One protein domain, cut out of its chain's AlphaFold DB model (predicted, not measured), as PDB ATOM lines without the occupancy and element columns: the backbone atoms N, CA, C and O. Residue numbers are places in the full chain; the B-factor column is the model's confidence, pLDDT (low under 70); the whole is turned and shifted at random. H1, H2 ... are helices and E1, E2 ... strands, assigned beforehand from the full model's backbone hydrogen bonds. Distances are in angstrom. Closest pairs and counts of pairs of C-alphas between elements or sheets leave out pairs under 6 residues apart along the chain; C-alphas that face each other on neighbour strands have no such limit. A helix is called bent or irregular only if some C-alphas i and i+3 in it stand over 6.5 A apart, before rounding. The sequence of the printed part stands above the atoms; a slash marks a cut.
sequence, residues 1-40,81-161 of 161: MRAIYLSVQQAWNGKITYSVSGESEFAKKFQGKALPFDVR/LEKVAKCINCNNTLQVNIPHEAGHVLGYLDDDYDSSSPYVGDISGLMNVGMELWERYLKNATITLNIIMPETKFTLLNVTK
ATOM      1  N   MET A   1      -4.425  52.955  42.766       73.94
ATOM      2  CA  MET A   1      -3.337  53.695  42.084       73.94
ATOM      3  C   MET A   1      -1.929  53.237  42.458       73.94
ATOM      4  O   MET A   1      -1.238  52.789  41.559       73.94
ATOM      5  N   ARG A   2      -1.483  53.263  43.729       84.50
ATOM      6  CA  ARG A   2      -0.093  52.875  44.083       84.50
ATOM      7  C   ARG A   2       0.330  51.486  43.574       84.50
ATOM      8  O   ARG A   2       1.402  51.364  42.999       84.50
ATOM      9  N   ALA A   3      -0.497  50.459  43.770       86.38
ATOM     10  CA  ALA A   3      -0.173  49.096  43.335       86.38
ATOM     11  C   ALA A   3      -0.045  48.968  41.803       86.38
ATOM     12  O   ALA A   3       0.870  48.312  41.324       86.38
ATOM     13  N   ILE A   4      -0.907  49.665  41.054       86.81
ATOM     14  CA  ILE A   4      -0.884  49.737  39.582       86.81
ATOM     15  C   ILE A   4       0.442  50.330  39.110       86.81
ATOM     16  O   ILE A   4       1.163  49.712  38.335       86.81
ATOM     17  N   TYR A   5       0.797  51.495  39.657       89.19
ATOM     18  CA  TYR A   5       2.069  52.156  39.380       89.19
ATOM     19  C   TYR A   5       3.264  51.237  39.656       89.19
ATOM     20  O   TYR A   5       4.105  51.058  38.782       89.19
ATOM     21  N   LEU A   6       3.318  50.611  40.836       91.50
ATOM     22  CA  LEU A   6       4.426  49.724  41.200       91.50
ATOM     23  C   LEU A   6       4.532  48.510  40.269       91.50
ATOM     24  O   LEU A   6       5.642  48.117  39.921       91.50
ATOM     25  N   SER A   7       3.399  47.947  39.845       92.62
ATOM     26  CA  SER A   7       3.366  46.822  38.909       92.62
ATOM     27  C   SER A   7       3.981  47.195  37.557       92.62
ATOM     28  O   SER A   7       4.862  46.486  37.071       92.62
ATOM     29  N   VAL A   8       3.597  48.346  36.994       94.00
ATOM     30  CA  VAL A   8       4.176  48.850  35.739       94.00
ATOM     31  C   VAL A   8       5.670  49.119  35.898       94.00
ATOM     32  O   VAL A   8       6.459  48.658  35.079       94.00
ATOM     33  N   GLN A   9       6.087  49.789  36.976       94.06
ATOM     34  CA  GLN A   9       7.507  50.066  37.201       94.06
ATOM     35  C   GLN A   9       8.351  48.798  37.296       94.06
ATOM     36  O   GLN A   9       9.426  48.741  36.710       94.06
ATOM     37  N   GLN A  10       7.869  47.786  38.017       93.38
ATOM     38  CA  GLN A  10       8.589  46.527  38.182       93.38
ATOM     39  C   GLN A  10       8.769  45.784  36.852       93.38
ATOM     40  O   GLN A  10       9.782  45.115  36.651       93.38
ATOM     41  N   ALA A  11       7.786  45.877  35.958       94.50
ATOM     42  CA  ALA A  11       7.844  45.216  34.665       94.50
ATOM     43  C   ALA A  11       8.708  45.976  33.649       94.50
ATOM     44  O   ALA A  11       9.483  45.330  32.944       94.50
ATOM     45  N   TRP A  12       8.590  47.309  33.597       96.38
ATOM     46  CA  TRP A  12       9.134  48.150  32.524       96.38
ATOM     47  C   TRP A  12      10.472  48.831  32.847       96.38
ATOM     48  O   TRP A  12      11.341  48.927  31.979       96.38
ATOM     49  N   ASN A  13      10.662  49.320  34.074       96.12
ATOM     50  CA  ASN A  13      11.739  50.269  34.367       96.12
ATOM     51  C   ASN A  13      13.080  49.569  34.610       96.12
ATOM     52  O   ASN A  13      13.141  48.444  35.102       96.12
ATOM     53  N   GLY A  14      14.175  50.251  34.259       95.88
ATOM     54  CA  GLY A  14      15.536  49.705  34.363       95.88
ATOM     55  C   GLY A  14      15.899  48.648  33.308       95.88
ATOM     56  O   GLY A  14      16.993  48.090  33.366       95.88
ATOM     57  N   LYS A  15      15.009  48.384  32.343       96.44
ATOM     58  CA  LYS A  15      15.202  47.379  31.285       96.44
ATOM     59  C   LYS A  15      15.381  47.962  29.888       96.44
ATOM     60  O   LYS A  15      15.796  47.258  28.978       96.44
ATOM     61  N   ILE A  16      15.057  49.236  29.693       97.81
ATOM     62  CA  ILE A  16      15.003  49.853  28.370       97.81
ATOM     63  C   ILE A  16      16.020  50.981  28.310       97.81
ATOM     64  O   ILE A  16      16.057  51.851  29.181       97.81
ATOM     65  N   THR A  17      16.838  50.976  27.262       97.94
ATOM     66  CA  THR A  17      17.831  52.022  27.023       97.94
ATOM     67  C   THR A  17      17.733  52.537  25.598       97.94
ATOM     68  O   THR A  17      17.672  51.760  24.646       97.94
ATOM     69  N   TYR A  18      17.781  53.856  25.452       98.12
ATOM     70  CA  TYR A  18      17.885  54.553  24.179       98.12
ATOM     71  C   TYR A  18      19.268  55.171  24.004       98.12
ATOM     72  O   TYR A  18      19.970  55.494  24.963       98.12
ATOM     73  N   SER A  19      19.630  55.381  22.747       97.88
ATOM     74  CA  SER A  19      20.648  56.343  22.344       97.88
ATOM     75  C   SER A  19      19.971  57.569  21.739       97.88
ATOM     76  O   SER A  19      18.869  57.473  21.183       97.88
ATOM     77  N   VAL A  20      20.625  58.724  21.863       97.62
ATOM     78  CA  VAL A  20      20.115  59.999  21.351       97.62
ATOM     79  C   VAL A  20      21.171  60.670  20.478       97.62
ATOM     80  O   VAL A  20      22.359  60.676  20.809       97.62
ATOM     81  N   SER A  21      20.735  61.238  19.359       97.69
ATOM     82  CA  SER A  21      21.530  62.085  18.465       97.69
ATOM     83  C   SER A  21      20.691  63.250  17.933       97.69
ATOM     84  O   SER A  21      19.480  63.277  18.139       97.69
ATOM     85  N   GLY A  22      21.320  64.235  17.288       97.25
ATOM     86  CA  GLY A  22      20.637  65.407  16.732       97.25
ATOM     87  C   GLY A  22      21.219  66.735  17.211       97.25
ATOM     88  O   GLY A  22      22.250  66.768  17.881       97.25
ATOM     89  N   GLU A  23      20.540  67.820  16.849       97.75
ATOM     90  CA  GLU A  23      21.012  69.195  17.044       97.75
ATOM     91  C   GLU A  23      20.382  69.907  18.240       97.75
ATOM     92  O   GLU A  23      20.903  70.942  18.664       97.75
ATOM     93  N   SER A  24      19.318  69.352  18.825       97.94
ATOM     94  CA  SER A  24      18.712  69.932  20.022       97.94
ATOM     95  C   SER A  24      19.702  69.958  21.194       97.94
ATOM     96  O   SER A  24      20.594  69.111  21.316       97.94
ATOM     97  N   GLU A  25      19.508  70.891  22.128       97.75
ATOM     98  CA  GLU A  25      20.308  70.949  23.361       97.75
ATOM     99  C   GLU A  25      20.230  69.641  24.161       97.75
ATOM    100  O   GLU A  25      21.212  69.193  24.761       97.75
ATOM    101  N   PHE A  26      19.070  68.976  24.133       97.31
ATOM    102  CA  PHE A  26      18.901  67.664  24.745       97.31
ATOM    103  C   PHE A  26      19.766  66.609  24.045       97.31
ATOM    104  O   PHE A  26      20.512  65.888  24.710       97.31
ATOM    105  N   ALA A  27      19.713  66.544  22.713       97.56
ATOM    106  CA  ALA A  27      20.491  65.596  21.930       97.56
ATOM    107  C   ALA A  27      21.994  65.775  22.156       97.56
ATOM    108  O   ALA A  27      22.680  64.806  22.477       97.56
ATOM    109  N   LYS A  28      22.488  67.015  22.098       98.00
ATOM    110  CA  LYS A  28      23.895  67.357  22.362       98.00
ATOM    111  C   LYS A  28      24.323  66.957  23.772       98.00
ATOM    112  O   LYS A  28      25.376  66.349  23.961       98.00
ATOM    113  N   LYS A  29      23.483  67.217  24.779       97.56
ATOM    114  CA  LYS A  29      23.758  66.851  26.179       97.56
ATOM    115  C   LYS A  29      23.873  65.339  26.400       97.56
ATOM    116  O   LYS A  29      24.650  64.907  27.266       97.56
ATOM    117  N   PHE A  30      23.086  64.545  25.676       97.12
ATOM    118  CA  PHE A  30      23.009  63.089  25.836       97.12
ATOM    119  C   PHE A  30      23.708  62.295  24.725       97.12
ATOM    120  O   PHE A  30      23.682  61.065  24.747       97.12
ATOM    121  N   GLN A  31      24.403  62.968  23.808       95.44
ATOM    122  CA  GLN A  31      25.145  62.321  22.734       95.44
ATOM    123  C   GLN A  31      26.186  61.341  23.293       95.44
ATOM    124  O   GLN A  31      26.957  61.666  24.198       95.44
ATOM    125  N   GLY A  32      26.183  60.115  22.763       94.31
ATOM    126  CA  GLY A  32      27.080  59.039  23.198       94.31
ATOM    127  C   GLY A  32      26.753  58.439  24.573       94.31
ATOM    128  O   GLY A  32      27.488  57.568  25.033       94.31
ATOM    129  N   LYS A  33      25.669  58.868  25.234       96.88
ATOM    130  CA  LYS A  33      25.228  58.321  26.524       96.88
ATOM    131  C   LYS A  33      24.067  57.351  26.331       96.88
ATOM    132  O   LYS A  33      23.161  57.592  25.537       96.88
ATOM    133  N   ALA A  34      24.085  56.280  27.117       96.38
ATOM    134  CA  ALA A  34      22.931  55.419  27.321       96.38
ATOM    135  C   ALA A  34      21.876  56.180  28.138       96.38
ATOM    136  O   ALA A  34      22.161  56.625  29.252       96.38
ATOM    137  N   LEU A  35      20.677  56.342  27.582       97.00
ATOM    138  CA  LEU A  35      19.567  57.028  28.231       97.00
ATOM    139  C   LEU A  35      18.515  56.001  28.682       97.00
ATOM    140  O   LEU A  35      17.880  55.384  27.824       97.00
ATOM    141  N   PRO A  36      18.310  55.807  29.995       96.38
ATOM    142  CA  PRO A  36      17.241  54.953  30.496       96.38
ATOM    143  C   PRO A  36      15.865  55.471  30.074       96.38
ATOM    144  O   PRO A  36      15.619  56.679  30.087       96.38
ATOM    145  N   PHE A  37      14.967  54.550  29.746       95.56
ATOM    146  CA  PHE A  37      13.558  54.840  29.521       95.56
ATOM    147  C   PHE A  37      12.730  54.194  30.627       95.56
ATOM    148  O   PHE A  37      12.742  52.976  30.795       95.56
ATOM    149  N   ASP A  38      12.004  55.035  31.358       94.62
ATOM    150  CA  ASP A  38      11.123  54.626  32.442       94.62
ATOM    151  C   ASP A  38       9.682  55.004  32.112       94.62
ATOM    152  O   ASP A  38       9.395  56.120  31.677       94.62
ATOM    153  N   VAL A  39       8.761  54.105  32.438       92.81
ATOM    154  CA  VAL A  39       7.324  54.354  32.404       92.81
ATOM    155  C   VAL A  39       6.881  54.836  33.781       92.81
ATOM    156  O   VAL A  39       7.221  54.257  34.824       92.81
ATOM    157  N   ARG A  40       6.123  55.934  33.807       90.12
ATOM    158  CA  ARG A  40       5.571  56.514  35.034       90.12
ATOM    159  C   ARG A  40       4.103  56.854  34.831       90.12
ATOM    160  O   ARG A  40       3.746  57.488  33.849       90.12
ATOM    161  N   LEU A  81      -3.989  42.941  39.157       84.38
ATOM    162  CA  LEU A  81      -2.767  43.029  39.971       84.38
ATOM    163  C   LEU A  81      -2.249  41.664  40.443       84.38
ATOM    164  O   LEU A  81      -1.130  41.580  40.954       84.38
ATOM    165  N   GLU A  82      -3.055  40.614  40.319       84.94
ATOM    166  CA  GLU A  82      -2.687  39.272  40.745       84.94
ATOM    167  C   GLU A  82      -1.863  38.569  39.664       84.94
ATOM    168  O   GLU A  82      -2.019  38.807  38.466       84.94
ATOM    169  N   LYS A  83      -0.957  37.686  40.095       84.12
ATOM    170  CA  LYS A  83      -0.268  36.779  39.174       84.12
ATOM    171  C   LYS A  83      -1.234  35.667  38.804       84.12
ATOM    172  O   LYS A  83      -1.534  34.819  39.641       84.12
ATOM    173  N   VAL A  84      -1.677  35.657  37.558       82.00
ATOM    174  CA  VAL A  84      -2.598  34.645  37.046       82.00
ATOM    175  C   VAL A  84      -1.822  33.668  36.176       82.00
ATOM    176  O   VAL A  84      -1.008  34.068  35.344       82.00
ATOM    177  N   ALA A  85      -2.072  32.375  36.379       82.50
ATOM    178  CA  ALA A  85      -1.597  31.350  35.464       82.50
ATOM    179  C   ALA A  85      -2.389  31.445  34.159       82.50
ATOM    180  O   ALA A  85      -3.604  31.252  34.133       82.50
ATOM    181  N   LYS A  86      -1.686  31.755  33.078       81.00
ATOM    182  CA  LYS A  86      -2.199  31.731  31.717       81.00
ATOM    183  C   LYS A  86      -1.723  30.435  31.069       81.00
ATOM    184  O   LYS A  86      -0.557  30.060  31.184       81.00
ATOM    185  N   CYS A  87      -2.642  29.731  30.421       68.69
ATOM    186  CA  CYS A  87      -2.361  28.446  29.799       68.69
ATOM    187  C   CYS A  87      -2.460  28.583  28.279       68.69
ATOM    188  O   CYS A  87      -3.552  28.743  27.740       68.69
ATOM    189  N   ILE A  88      -1.317  28.476  27.603       64.62
ATOM    190  CA  ILE A  88      -1.249  28.149  26.179       64.62
ATOM    191  C   ILE A  88      -0.523  26.804  26.102       64.62
ATOM    192  O   ILE A  88       0.639  26.697  26.488       64.62
ATOM    193  N   ASN A  89      -1.222  25.753  25.664       61.56
ATOM    194  CA  ASN A  89      -0.676  24.394  25.520       61.56
ATOM    195  C   ASN A  89      -0.058  23.778  26.801       61.56
ATOM    196  O   ASN A  89       0.883  22.994  26.715       61.56
ATOM    197  N   CYS A  90      -0.597  24.094  27.987       61.56
ATOM    198  CA  CYS A  90      -0.243  23.495  29.291       61.56
ATOM    199  C   CYS A  90       1.121  23.871  29.901       61.56
ATOM    200  O   CYS A  90       1.460  23.359  30.969       61.56
ATOM    201  N   ASN A  91       1.861  24.812  29.315       63.88
ATOM    202  CA  ASN A  91       2.941  25.495  30.026       63.88
ATOM    203  C   ASN A  91       2.333  26.689  30.766       63.88
ATOM    204  O   ASN A  91       2.041  27.717  30.163       63.88
ATOM    205  N   ASN A  92       2.068  26.523  32.063       71.75
ATOM    206  CA  ASN A  92       1.512  27.579  32.907       71.75
ATOM    207  C   ASN A  92       2.512  28.739  33.023       71.75
ATOM    208  O   ASN A  92       3.430  28.687  33.845       71.75
ATOM    209  N   THR A  93       2.318  29.791  32.230       82.94
ATOM    210  CA  THR A  93       3.069  31.042  32.360       82.94
ATOM    211  C   THR A  93       2.328  31.955  33.330       82.94
ATOM    212  O   THR A  93       1.102  32.040  33.312       82.94
ATOM    213  N   LEU A  94       3.061  32.614  34.228       85.75
ATOM    214  CA  LEU A  94       2.476  33.571  35.164       85.75
ATOM    215  C   LEU A  94       2.572  34.979  34.590       85.75
ATOM    216  O   LEU A  94       3.671  35.447  34.294       85.75
ATOM    217  N   GLN A  95       1.436  35.665  34.533       88.38
ATOM    218  CA  GLN A  95       1.351  37.043  34.072       88.38
ATOM    219  C   GLN A  95       0.644  37.926  35.096       88.38
ATOM    220  O   GLN A  95      -0.242  37.477  35.822       88.38
ATOM    221  N   VAL A  96       1.043  39.194  35.133       90.31
ATOM    222  CA  VAL A  96       0.266  40.284  35.728       90.31
ATOM    223  C   VAL A  96      -0.244  41.132  34.566       90.31
ATOM    224  O   VAL A  96       0.560  41.552  33.736       90.31
ATOM    225  N   ASN A  97      -1.553  41.370  34.482       90.00
ATOM    226  CA  ASN A  97      -2.158  41.976  33.284       90.00
ATOM    227  C   ASN A  97      -1.889  43.487  33.189       90.00
ATOM    228  O   ASN A  97      -1.785  44.039  32.105       90.00
ATOM    229  N   ILE A  98      -1.750  44.190  34.315       92.12
ATOM    230  CA  ILE A  98      -1.602  45.656  34.287       92.12
ATOM    231  C   ILE A  98      -0.383  46.141  33.475       92.12
ATOM    232  O   ILE A  98      -0.524  47.087  32.699       92.12
ATOM    233  N   PRO A  99       0.814  45.539  33.600       94.44
ATOM    234  CA  PRO A  99       1.944  45.895  32.750       94.44
ATOM    235  C   PRO A  99       1.728  45.648  31.258       94.44
ATOM    236  O   PRO A  99       2.319  46.373  30.462       94.44
ATOM    237  N   HIS A 100       0.914  44.660  30.892       94.50
ATOM    238  CA  HIS A 100       0.547  44.386  29.505       94.50
ATOM    239  C   HIS A 100      -0.266  45.558  28.932       94.50
ATOM    240  O   HIS A 100       0.122  46.135  27.919       94.50
ATOM    241  N   GLU A 101      -1.270  46.050  29.664       93.31
ATOM    242  CA  GLU A 101      -2.030  47.241  29.252       93.31
ATOM    243  C   GLU A 101      -1.168  48.504  29.137       93.31
ATOM    244  O   GLU A 101      -1.407  49.361  28.287       93.31
ATOM    245  N   ALA A 102      -0.124  48.633  29.961       93.94
ATOM    246  CA  ALA A 102       0.824  49.733  29.808       93.94
ATOM    247  C   ALA A 102       1.563  49.675  28.455       93.94
ATOM    248  O   ALA A 102       1.876  50.723  27.895       93.94
ATOM    249  N   GLY A 103       1.792  48.481  27.902       95.19
ATOM    250  CA  GLY A 103       2.338  48.306  26.554       95.19
ATOM    251  C   GLY A 103       1.404  48.842  25.472       95.19
ATOM    252  O   GLY A 103       1.862  49.533  24.558       95.19
ATOM    253  N   HIS A 104       0.095  48.629  25.635       94.94
ATOM    254  CA  HIS A 104      -0.905  49.277  24.795       94.94
ATOM    255  C   HIS A 104      -0.845  50.799  24.939       94.94
ATOM    256  O   HIS A 104      -0.656  51.488  23.945       94.94
ATOM    257  N   VAL A 105      -0.854  51.357  26.150       93.75
ATOM    258  CA  VAL A 105      -0.737  52.820  26.337       93.75
ATOM    259  C   VAL A 105       0.510  53.414  25.648       93.75
ATOM    260  O   VAL A 105       0.455  54.528  25.129       93.75
ATOM    261  N   LEU A 106       1.618  52.668  25.575       93.00
ATOM    262  CA  LEU A 106       2.848  53.063  24.864       93.00
ATOM    263  C   LEU A 106       2.785  52.909  23.331       93.00
ATOM    264  O   LEU A 106       3.731  53.267  22.623       93.00
ATOM    265  N   GLY A 107       1.672  52.404  22.811       91.88
ATOM    266  CA  GLY A 107       1.333  52.367  21.396       91.88
ATOM    267  C   GLY A 107       1.499  51.009  20.719       91.88
ATOM    268  O   GLY A 107       1.381  50.968  19.496       91.88
ATOM    269  N   TYR A 108       1.774  49.916  21.440       94.62
ATOM    270  CA  TYR A 108       1.713  48.573  20.849       94.62
ATOM    271  C   TYR A 108       0.262  48.098  20.832       94.62
ATOM    272  O   TYR A 108      -0.290  47.822  21.883       94.62
ATOM    273  N   LEU A 109      -0.390  48.059  19.671       90.81
ATOM    274  CA  LEU A 109      -1.848  47.871  19.603       90.81
ATOM    275  C   LEU A 109      -2.291  46.404  19.575       90.81
ATOM    276  O   LEU A 109      -3.466  46.130  19.790       90.81
ATOM    277  N   ASP A 110      -1.365  45.493  19.295       91.12
ATOM    278  CA  ASP A 110      -1.678  44.090  19.063       91.12
ATOM    279  C   ASP A 110      -1.551  43.271  20.350       91.12
ATOM    280  O   ASP A 110      -0.665  43.496  21.176       91.12
ATOM    281  N   ASP A 111      -2.425  42.280  20.485       92.81
ATOM    282  CA  ASP A 111      -2.295  41.201  21.453       92.81
ATOM    283  C   ASP A 111      -1.550  40.039  20.791       92.81
ATOM    284  O   ASP A 111      -2.046  39.414  19.851       92.81
ATOM    285  N   ASP A 112      -0.354  39.704  21.277       93.94
ATOM    286  CA  ASP A 112       0.485  38.692  20.632       93.94
ATOM    287  C   ASP A 112      -0.076  37.277  20.777       93.94
ATOM    288  O   ASP A 112       0.345  36.400  20.038       93.94
ATOM    289  N   TYR A 113      -1.030  37.038  21.680       89.94
ATOM    290  CA  TYR A 113      -1.722  35.751  21.797       89.94
ATOM    291  C   TYR A 113      -2.855  35.566  20.769       89.94
ATOM    292  O   TYR A 113      -3.446  34.484  20.714       89.94
ATOM    293  N   ASP A 114      -3.177  36.583  19.959       90.25
ATOM    294  CA  ASP A 114      -4.108  36.430  18.841       90.25
ATOM    295  C   ASP A 114      -3.532  35.442  17.814       90.25
ATOM    296  O   ASP A 114      -2.377  35.536  17.405       90.25
ATOM    297  N   SER A 115      -4.356  34.499  17.354       89.50
ATOM    298  CA  SER A 115      -3.995  33.510  16.331       89.50
ATOM    299  C   SER A 115      -3.471  34.096  15.013       89.50
ATOM    300  O   SER A 115      -2.774  33.406  14.272       89.50
ATOM    301  N   SER A 116      -3.818  35.348  14.707       92.25
ATOM    302  CA  SER A 116      -3.340  36.074  13.533       92.25
ATOM    303  C   SER A 116      -1.988  36.759  13.757       92.25
ATOM    304  O   SER A 116      -1.340  37.155  12.784       92.25
ATOM    305  N   SER A 117      -1.538  36.878  15.012       93.12
ATOM    306  CA  SER A 117      -0.266  37.510  15.346       93.12
ATOM    307  C   SER A 117       0.906  36.652  14.859       93.12
ATOM    308  O   SER A 117       0.973  35.452  15.156       93.12
ATOM    309  N   PRO A 118       1.915  37.244  14.190       94.06
ATOM    310  CA  PRO A 118       3.154  36.537  13.869       94.06
ATOM    311  C   PRO A 118       3.944  36.127  15.126       94.06
ATOM    312  O   PRO A 118       4.889  35.346  15.026       94.06
ATOM    313  N   TYR A 119       3.566  36.639  16.304       94.56
ATOM    314  CA  TYR A 119       4.214  36.385  17.590       94.56
ATOM    315  C   TYR A 119       3.394  35.468  18.511       94.56
ATOM    316  O   TYR A 119       3.731  35.329  19.687       94.56
ATOM    317  N   VAL A 120       2.381  34.767  17.986       92.50
ATOM    318  CA  VAL A 120       1.539  33.831  18.762       92.50
ATOM    319  C   VAL A 120       2.324  32.742  19.495       92.50
ATOM    320  O   VAL A 120       1.943  32.327  20.589       92.50
ATOM    321  N   GLY A 121       3.464  32.318  18.943       90.38
ATOM    322  CA  GLY A 121       4.358  31.348  19.580       90.38
ATOM    323  C   GLY A 121       5.264  31.917  20.682       90.38
ATOM    324  O   GLY A 121       5.874  31.142  21.416       90.38
ATOM    325  N   ASP A 122       5.368  33.241  20.817       92.12
ATOM    326  CA  ASP A 122       6.230  33.921  21.793       92.12
ATOM    327  C   ASP A 122       5.539  34.050  23.160       92.12
ATOM    328  O   ASP A 122       5.224  35.137  23.648       92.12
ATOM    329  N   ILE A 123       5.283  32.902  23.789       91.38
ATOM    330  CA  ILE A 123       4.527  32.807  25.047       91.38
ATOM    331  C   ILE A 123       5.228  33.459  26.251       91.38
ATOM    332  O   ILE A 123       4.596  33.641  27.290       91.38
ATOM    333  N   SER A 124       6.524  33.790  26.154       92.44
ATOM    334  CA  SER A 124       7.242  34.500  27.221       92.44
ATOM    335  C   SER A 124       7.015  36.013  27.169       92.44
ATOM    336  O   SER A 124       7.214  36.690  28.182       92.44
ATOM    337  N   GLY A 125       6.571  36.543  26.026       94.56
ATOM    338  CA  GLY A 125       6.379  37.968  25.802       94.56
ATOM    339  C   GLY A 125       5.262  38.584  26.646       94.56
ATOM    340  O   GLY A 125       4.200  37.994  26.834       94.56
ATOM    341  N   LEU A 126       5.494  39.814  27.112       95.44
ATOM    342  CA  LEU A 126       4.536  40.593  27.898       95.44
ATOM    343  C   LEU A 126       3.222  40.864  27.154       95.44
ATOM    344  O   LEU A 126       2.168  40.777  27.771       95.44
ATOM    345  N   MET A 127       3.271  41.147  25.848       94.94
ATOM    346  CA  MET A 127       2.067  41.347  25.027       94.94
ATOM    347  C   MET A 127       1.397  40.023  24.624       94.94
ATOM    348  O   MET A 127       0.356  40.028  23.980       94.94
ATOM    349  N   ASN A 128       1.974  38.884  25.020       93.31
ATOM    350  CA  ASN A 128       1.355  37.563  24.964       93.31
ATOM    351  C   ASN A 128       0.910  37.186  26.396       93.31
ATOM    352  O   ASN A 128       0.304  38.004  27.083       93.31
ATOM    353  N   VAL A 129       1.223  35.978  26.871       91.50
ATOM    354  CA  VAL A 129       0.862  35.463  28.205       91.50
ATOM    355  C   VAL A 129       2.012  35.474  29.219       91.50
ATOM    356  O   VAL A 129       1.897  34.871  30.289       91.50
ATOM    357  N   GLY A 130       3.136  36.109  28.887       92.94
ATOM    358  CA  GLY A 130       4.329  36.159  29.722       92.94
ATOM    359  C   GLY A 130       4.621  37.535  30.311       92.94
ATOM    360  O   GLY A 130       3.735  38.371  30.470       92.94
ATOM    361  N   MET A 131       5.885  37.749  30.687       94.12
ATOM    362  CA  MET A 131       6.360  38.965  31.366       94.12
ATOM    363  C   MET A 131       7.657  39.534  30.764       94.12
ATOM    364  O   MET A 131       8.201  40.500  31.300       94.12
ATOM    365  N   GLU A 132       8.178  38.953  29.677       95.25
ATOM    366  CA  GLU A 132       9.391  39.439  29.011       95.25
ATOM    367  C   GLU A 132       9.089  40.646  28.119       95.25
ATOM    368  O   GLU A 132       8.143  40.642  27.326       95.25
ATOM    369  N   LEU A 133       9.919  41.682  28.218       96.06
ATOM    370  CA  LEU A 133       9.854  42.819  27.308       96.06
ATOM    371  C   LEU A 133      10.579  42.503  26.005       96.06
ATOM    372  O   LEU A 133      11.644  41.886  25.999       96.06
ATOM    373  N   TRP A 134      10.030  43.017  24.911       96.69
ATOM    374  CA  TRP A 134      10.617  42.908  23.589       96.69
ATOM    375  C   TRP A 134      10.683  44.272  22.914       96.69
ATOM    376  O   TRP A 134       9.818  45.126  23.103       96.69
ATOM    377  N   GLU A 135      11.698  44.459  22.074       96.44
ATOM    378  CA  GLU A 135      11.946  45.712  21.349       96.44
ATOM    379  C   GLU A 135      10.742  46.170  20.514       96.44
ATOM    380  O   GLU A 135      10.456  47.366  20.432       96.44
ATOM    381  N   ARG A 136       9.992  45.216  19.941       95.81
ATOM    382  CA  ARG A 136       8.812  45.493  19.105       95.81
ATOM    383  C   ARG A 136       7.742  46.318  19.825       95.81
ATOM    384  O   ARG A 136       7.081  47.129  19.180       95.81
ATOM    385  N   TYR A 137       7.637  46.192  21.149       96.31
ATOM    386  CA  TYR A 137       6.664  46.929  21.960       96.31
ATOM    387  C   TYR A 137       6.932  48.438  21.979       96.31
ATOM    388  O   TYR A 137       6.035  49.231  22.243       96.31
ATOM    389  N   LEU A 138       8.162  48.857  21.667       96.69
ATOM    390  CA  LEU A 138       8.596  50.250  21.755       96.69
ATOM    391  C   LEU A 138       8.674  50.967  20.411       96.69
ATOM    392  O   LEU A 138       9.087  52.128  20.359       96.69
ATOM    393  N   LYS A 139       8.275  50.313  19.317       95.44
ATOM    394  CA  LYS A 139       8.333  50.902  17.975       95.44
ATOM    395  C   LYS A 139       7.532  52.206  17.902       95.44
ATOM    396  O   LYS A 139       8.068  53.232  17.486       95.44
ATOM    397  N   ASN A 140       6.282  52.187  18.364       95.00
ATOM    398  CA  ASN A 140       5.408  53.361  18.327       95.00
ATOM    399  C   ASN A 140       5.812  54.424  19.357       95.00
ATOM    400  O   ASN A 140       5.798  55.613  19.034       95.00
ATOM    401  N   ALA A 141       6.275  54.017  20.543       94.25
ATOM    402  CA  ALA A 141       6.863  54.936  21.517       94.25
ATOM    403  C   ALA A 141       8.075  55.684  20.927       94.25
ATOM    404  O   ALA A 141       8.161  56.904  21.035       94.25
ATOM    405  N   THR A 142       8.966  54.980  20.222       96.50
ATOM    406  CA  THR A 142      10.134  55.581  19.550       96.50
ATOM    407  C   THR A 142       9.715  56.590  18.482       96.50
ATOM    408  O   THR A 142      10.284  57.679  18.401       96.50
ATOM    409  N   ILE A 143       8.715  56.249  17.661       95.94
ATOM    410  CA  ILE A 143       8.163  57.165  16.650       95.94
ATOM    411  C   ILE A 143       7.611  58.421  17.328       95.94
ATOM    412  O   ILE A 143       7.949  59.531  16.925       95.94
ATOM    413  N   THR A 144       6.823  58.248  18.388       94.62
ATOM    414  CA  THR A 144       6.208  59.354  19.130       94.62
ATOM    415  C   THR A 144       7.264  60.276  19.733       94.62
ATOM    416  O   THR A 144       7.197  61.484  19.525       94.62
ATOM    417  N   LEU A 145       8.288  59.723  20.395       95.12
ATOM    418  CA  LEU A 145       9.407  60.495  20.952       95.12
ATOM    419  C   LEU A 145      10.097  61.364  19.890       95.12
ATOM    420  O   LEU A 145      10.367  62.538  20.131       95.12
ATOM    421  N   ASN A 146      10.328  60.805  18.699       96.75
ATOM    422  CA  ASN A 146      10.952  61.516  17.579       96.75
ATOM    423  C   ASN A 146      10.063  62.613  16.969       96.75
ATOM    424  O   ASN A 146      10.578  63.501  16.296       96.75
ATOM    425  N   ILE A 147       8.746  62.567  17.190       95.81
ATOM    426  CA  ILE A 147       7.806  63.605  16.743       95.81
ATOM    427  C   ILE A 147       7.726  64.736  17.771       95.81
ATOM    428  O   ILE A 147       7.788  65.908  17.403       95.81
ATOM    429  N   ILE A 148       7.594  64.402  19.058       95.19
ATOM    430  CA  ILE A 148       7.354  65.396  20.117       95.19
ATOM    431  C   ILE A 148       8.615  66.168  20.523       95.19
ATOM    432  O   ILE A 148       8.512  67.224  21.144       95.19
ATOM    433  N   MET A 149       9.801  65.660  20.178       95.38
ATOM    434  CA  MET A 149      11.080  66.329  20.417       95.38
ATOM    435  C   MET A 149      11.796  66.627  19.096       95.38
ATOM    436  O   MET A 149      12.662  65.855  18.678       95.38
ATOM    437  N   PRO A 150      11.480  67.761  18.444       94.25
ATOM    438  CA  PRO A 150      12.161  68.187  17.230       94.25
ATOM    439  C   PRO A 150      13.683  68.226  17.397       94.25
ATOM    440  O   PRO A 150      14.209  68.408  18.500       94.25
ATOM    441  N   GLU A 151      14.394  68.032  16.285       97.38
ATOM    442  CA  GLU A 151      15.867  68.044  16.224       97.38
ATOM    443  C   GLU A 151      16.552  67.021  17.151       97.38
ATOM    444  O   GLU A 151      17.759  67.089  17.384       97.38
ATOM    445  N   THR A 152      15.791  66.052  17.663       98.25
ATOM    446  CA  THR A 152      16.252  64.967  18.528       98.25
ATOM    447  C   THR A 152      15.857  63.645  17.894       98.25
ATOM    448  O   THR A 152      14.706  63.444  17.519       98.25
ATOM    449  N   LYS A 153      16.807  62.720  17.782       97.94
ATOM    450  CA  LYS A 153      16.580  61.367  17.290       97.94
ATOM    451  C   LYS A 153      16.877  60.358  18.387       97.94
ATOM    452  O   LYS A 153      18.030  60.143  18.754       97.94
ATOM    453  N   PHE A 154      15.831  59.702  18.854       98.12
ATOM    454  CA  PHE A 154      15.849  58.535  19.715       98.12
ATOM    455  C   PHE A 154      15.978  57.271  18.869       98.12
ATOM    456  O   PHE A 154      15.241  57.066  17.902       98.12
ATOM    457  N   THR A 155      16.918  56.410  19.249       97.81
ATOM    458  CA  THR A 155      17.074  55.063  18.690       97.81
ATOM    459  C   THR A 155      17.157  54.076  19.843       97.81
ATOM    460  O   THR A 155      18.004  54.244  20.725       97.81
ATOM    461  N   LEU A 156      16.272  53.076  19.858       97.75
ATOM    462  CA  LEU A 156      16.298  52.018  20.862       97.75
ATOM    463  C   LEU A 156      17.651  51.299  20.793       97.75
ATOM    464  O   LEU A 156      18.070  50.876  19.718       97.75
ATOM    465  N   LEU A 157      18.350  51.227  21.925       96.31
ATOM    466  CA  LEU A 157      19.672  50.615  22.016       96.31
ATOM    467  C   LEU A 157      19.581  49.175  22.518       96.31
ATOM    468  O   LEU A 157      20.284  48.310  22.007       96.31
ATOM    469  N   ASN A 158      18.766  48.941  23.550       96.31
ATOM    470  CA  ASN A 158      18.620  47.626  24.162       96.31
ATOM    471  C   ASN A 158      17.316  47.510  24.964       96.31
ATOM    472  O   ASN A 158      16.867  48.487  25.578       96.31
ATOM    473  N   VAL A 159      16.795  46.284  25.023       96.88
ATOM    474  CA  VAL A 159      15.788  45.833  25.985       96.88
ATOM    475  C   VAL A 159      16.330  44.604  26.715       96.88
ATOM    476  O   VAL A 159      16.461  43.527  26.137       96.88
ATOM    477  N   THR A 160      16.662  44.755  27.995       93.31
ATOM    478  CA  THR A 160      17.040  43.637  28.865       93.31
ATOM    479  C   THR A 160      15.797  42.877  29.320       93.31
ATOM    480  O   THR A 160      14.801  43.480  29.717       93.31
ATOM    481  N   LYS A 161      15.867  41.547  29.268       81.31
ATOM    482  CA  LYS A 161      14.784  40.654  29.691       81.31
ATOM    483  C   LYS A 161      14.702  40.548  31.214       81.31
ATOM    484  O   LYS A 161      15.770  40.327  31.827       81.31
TER     485      LYS A 161
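AT A GLANCE: This is residues 1 to 40 and 81 to 161 of the 161 residues of an uncharacterized protein of Shigella flexneri (UniProt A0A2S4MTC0). At one end of an elongated domain, a small sheet of three strands, E2, E1 and E5, has the long helix H4 along it and the short helix H2 near the domain's tip; at the other end is the hairpin E3 and E4. Between these ends H1 and H3 meet crosswise, and residues 106 to 134 form a long stretch with no named element. The 121 printed residues include four named helices and five strands, in the order H1 E1 H2 E2 E3 E4 H3 H4 E5; both sheets are antiparallel, the class mixed. The whole is only just compact, close to loose, with a radius of gyration of the C-alphas of 15.9 A, and only just elongated, spanning 51 by 34 by 21 A.

IN THESE COORDINATES: Find C-alpha 2 at (-0.093, 52.875, 44.083), where H1 begins, residues 2 to 12, 15.5 A long. Next come E1, residues 16 to 22, 20.2 A; H2, 25 to 30; and E2, 35 to 37. Past the cut are E3, 84 to 88; E4, 91 to 95; H3, 97 to 105; and H4, 135 to 148, 20.3 A. E5, 152 to 159, runs 20.5 A to C-alpha 159 at (15.788, 45.833, 25.985).

HOW THE PARTS SIT: Look at inner strand E1: N 19 and O 155 of E5 are 2.8 A apart, N 35 of E2 and O 18 2.8 A. H4 is on this sheet, along E5 at 13 degrees on the local plane; C-alphas 146 and 153 are closest, 5.6 A. H4 is irregular: C-alphas 137 and 140 are 7.5 A apart. H2 is on it too, only just over E1, with 3 C-alphas; the closest, 21 and 27, are 5.0 A apart. H1 and H3 touch, C-alphas 8 and 99 closest at 4.8 A, only just about perpendicular at 72 degrees. H3 and H4 are close but not clearly touching, C-alphas 103 and 137 closest at 6.5 A. In hairpin E3 and E4, N 86 and O 93 are 2.8 A apart. H1, H2 and H3 have every O i to N i+4 pair within hydrogen-bond range, H4 7 of 10.

THE WHOLE: The C-alphas farthest apart, those of Glu 25 and Cys 90, are 52.1 A apart. Residues 41 to 80 are not printed; C-alphas 40 and 81 are 16.6 A apart. The link from H3 to H4 is long, 29 residues. Residues 87 to 91 have pLDDT under 70.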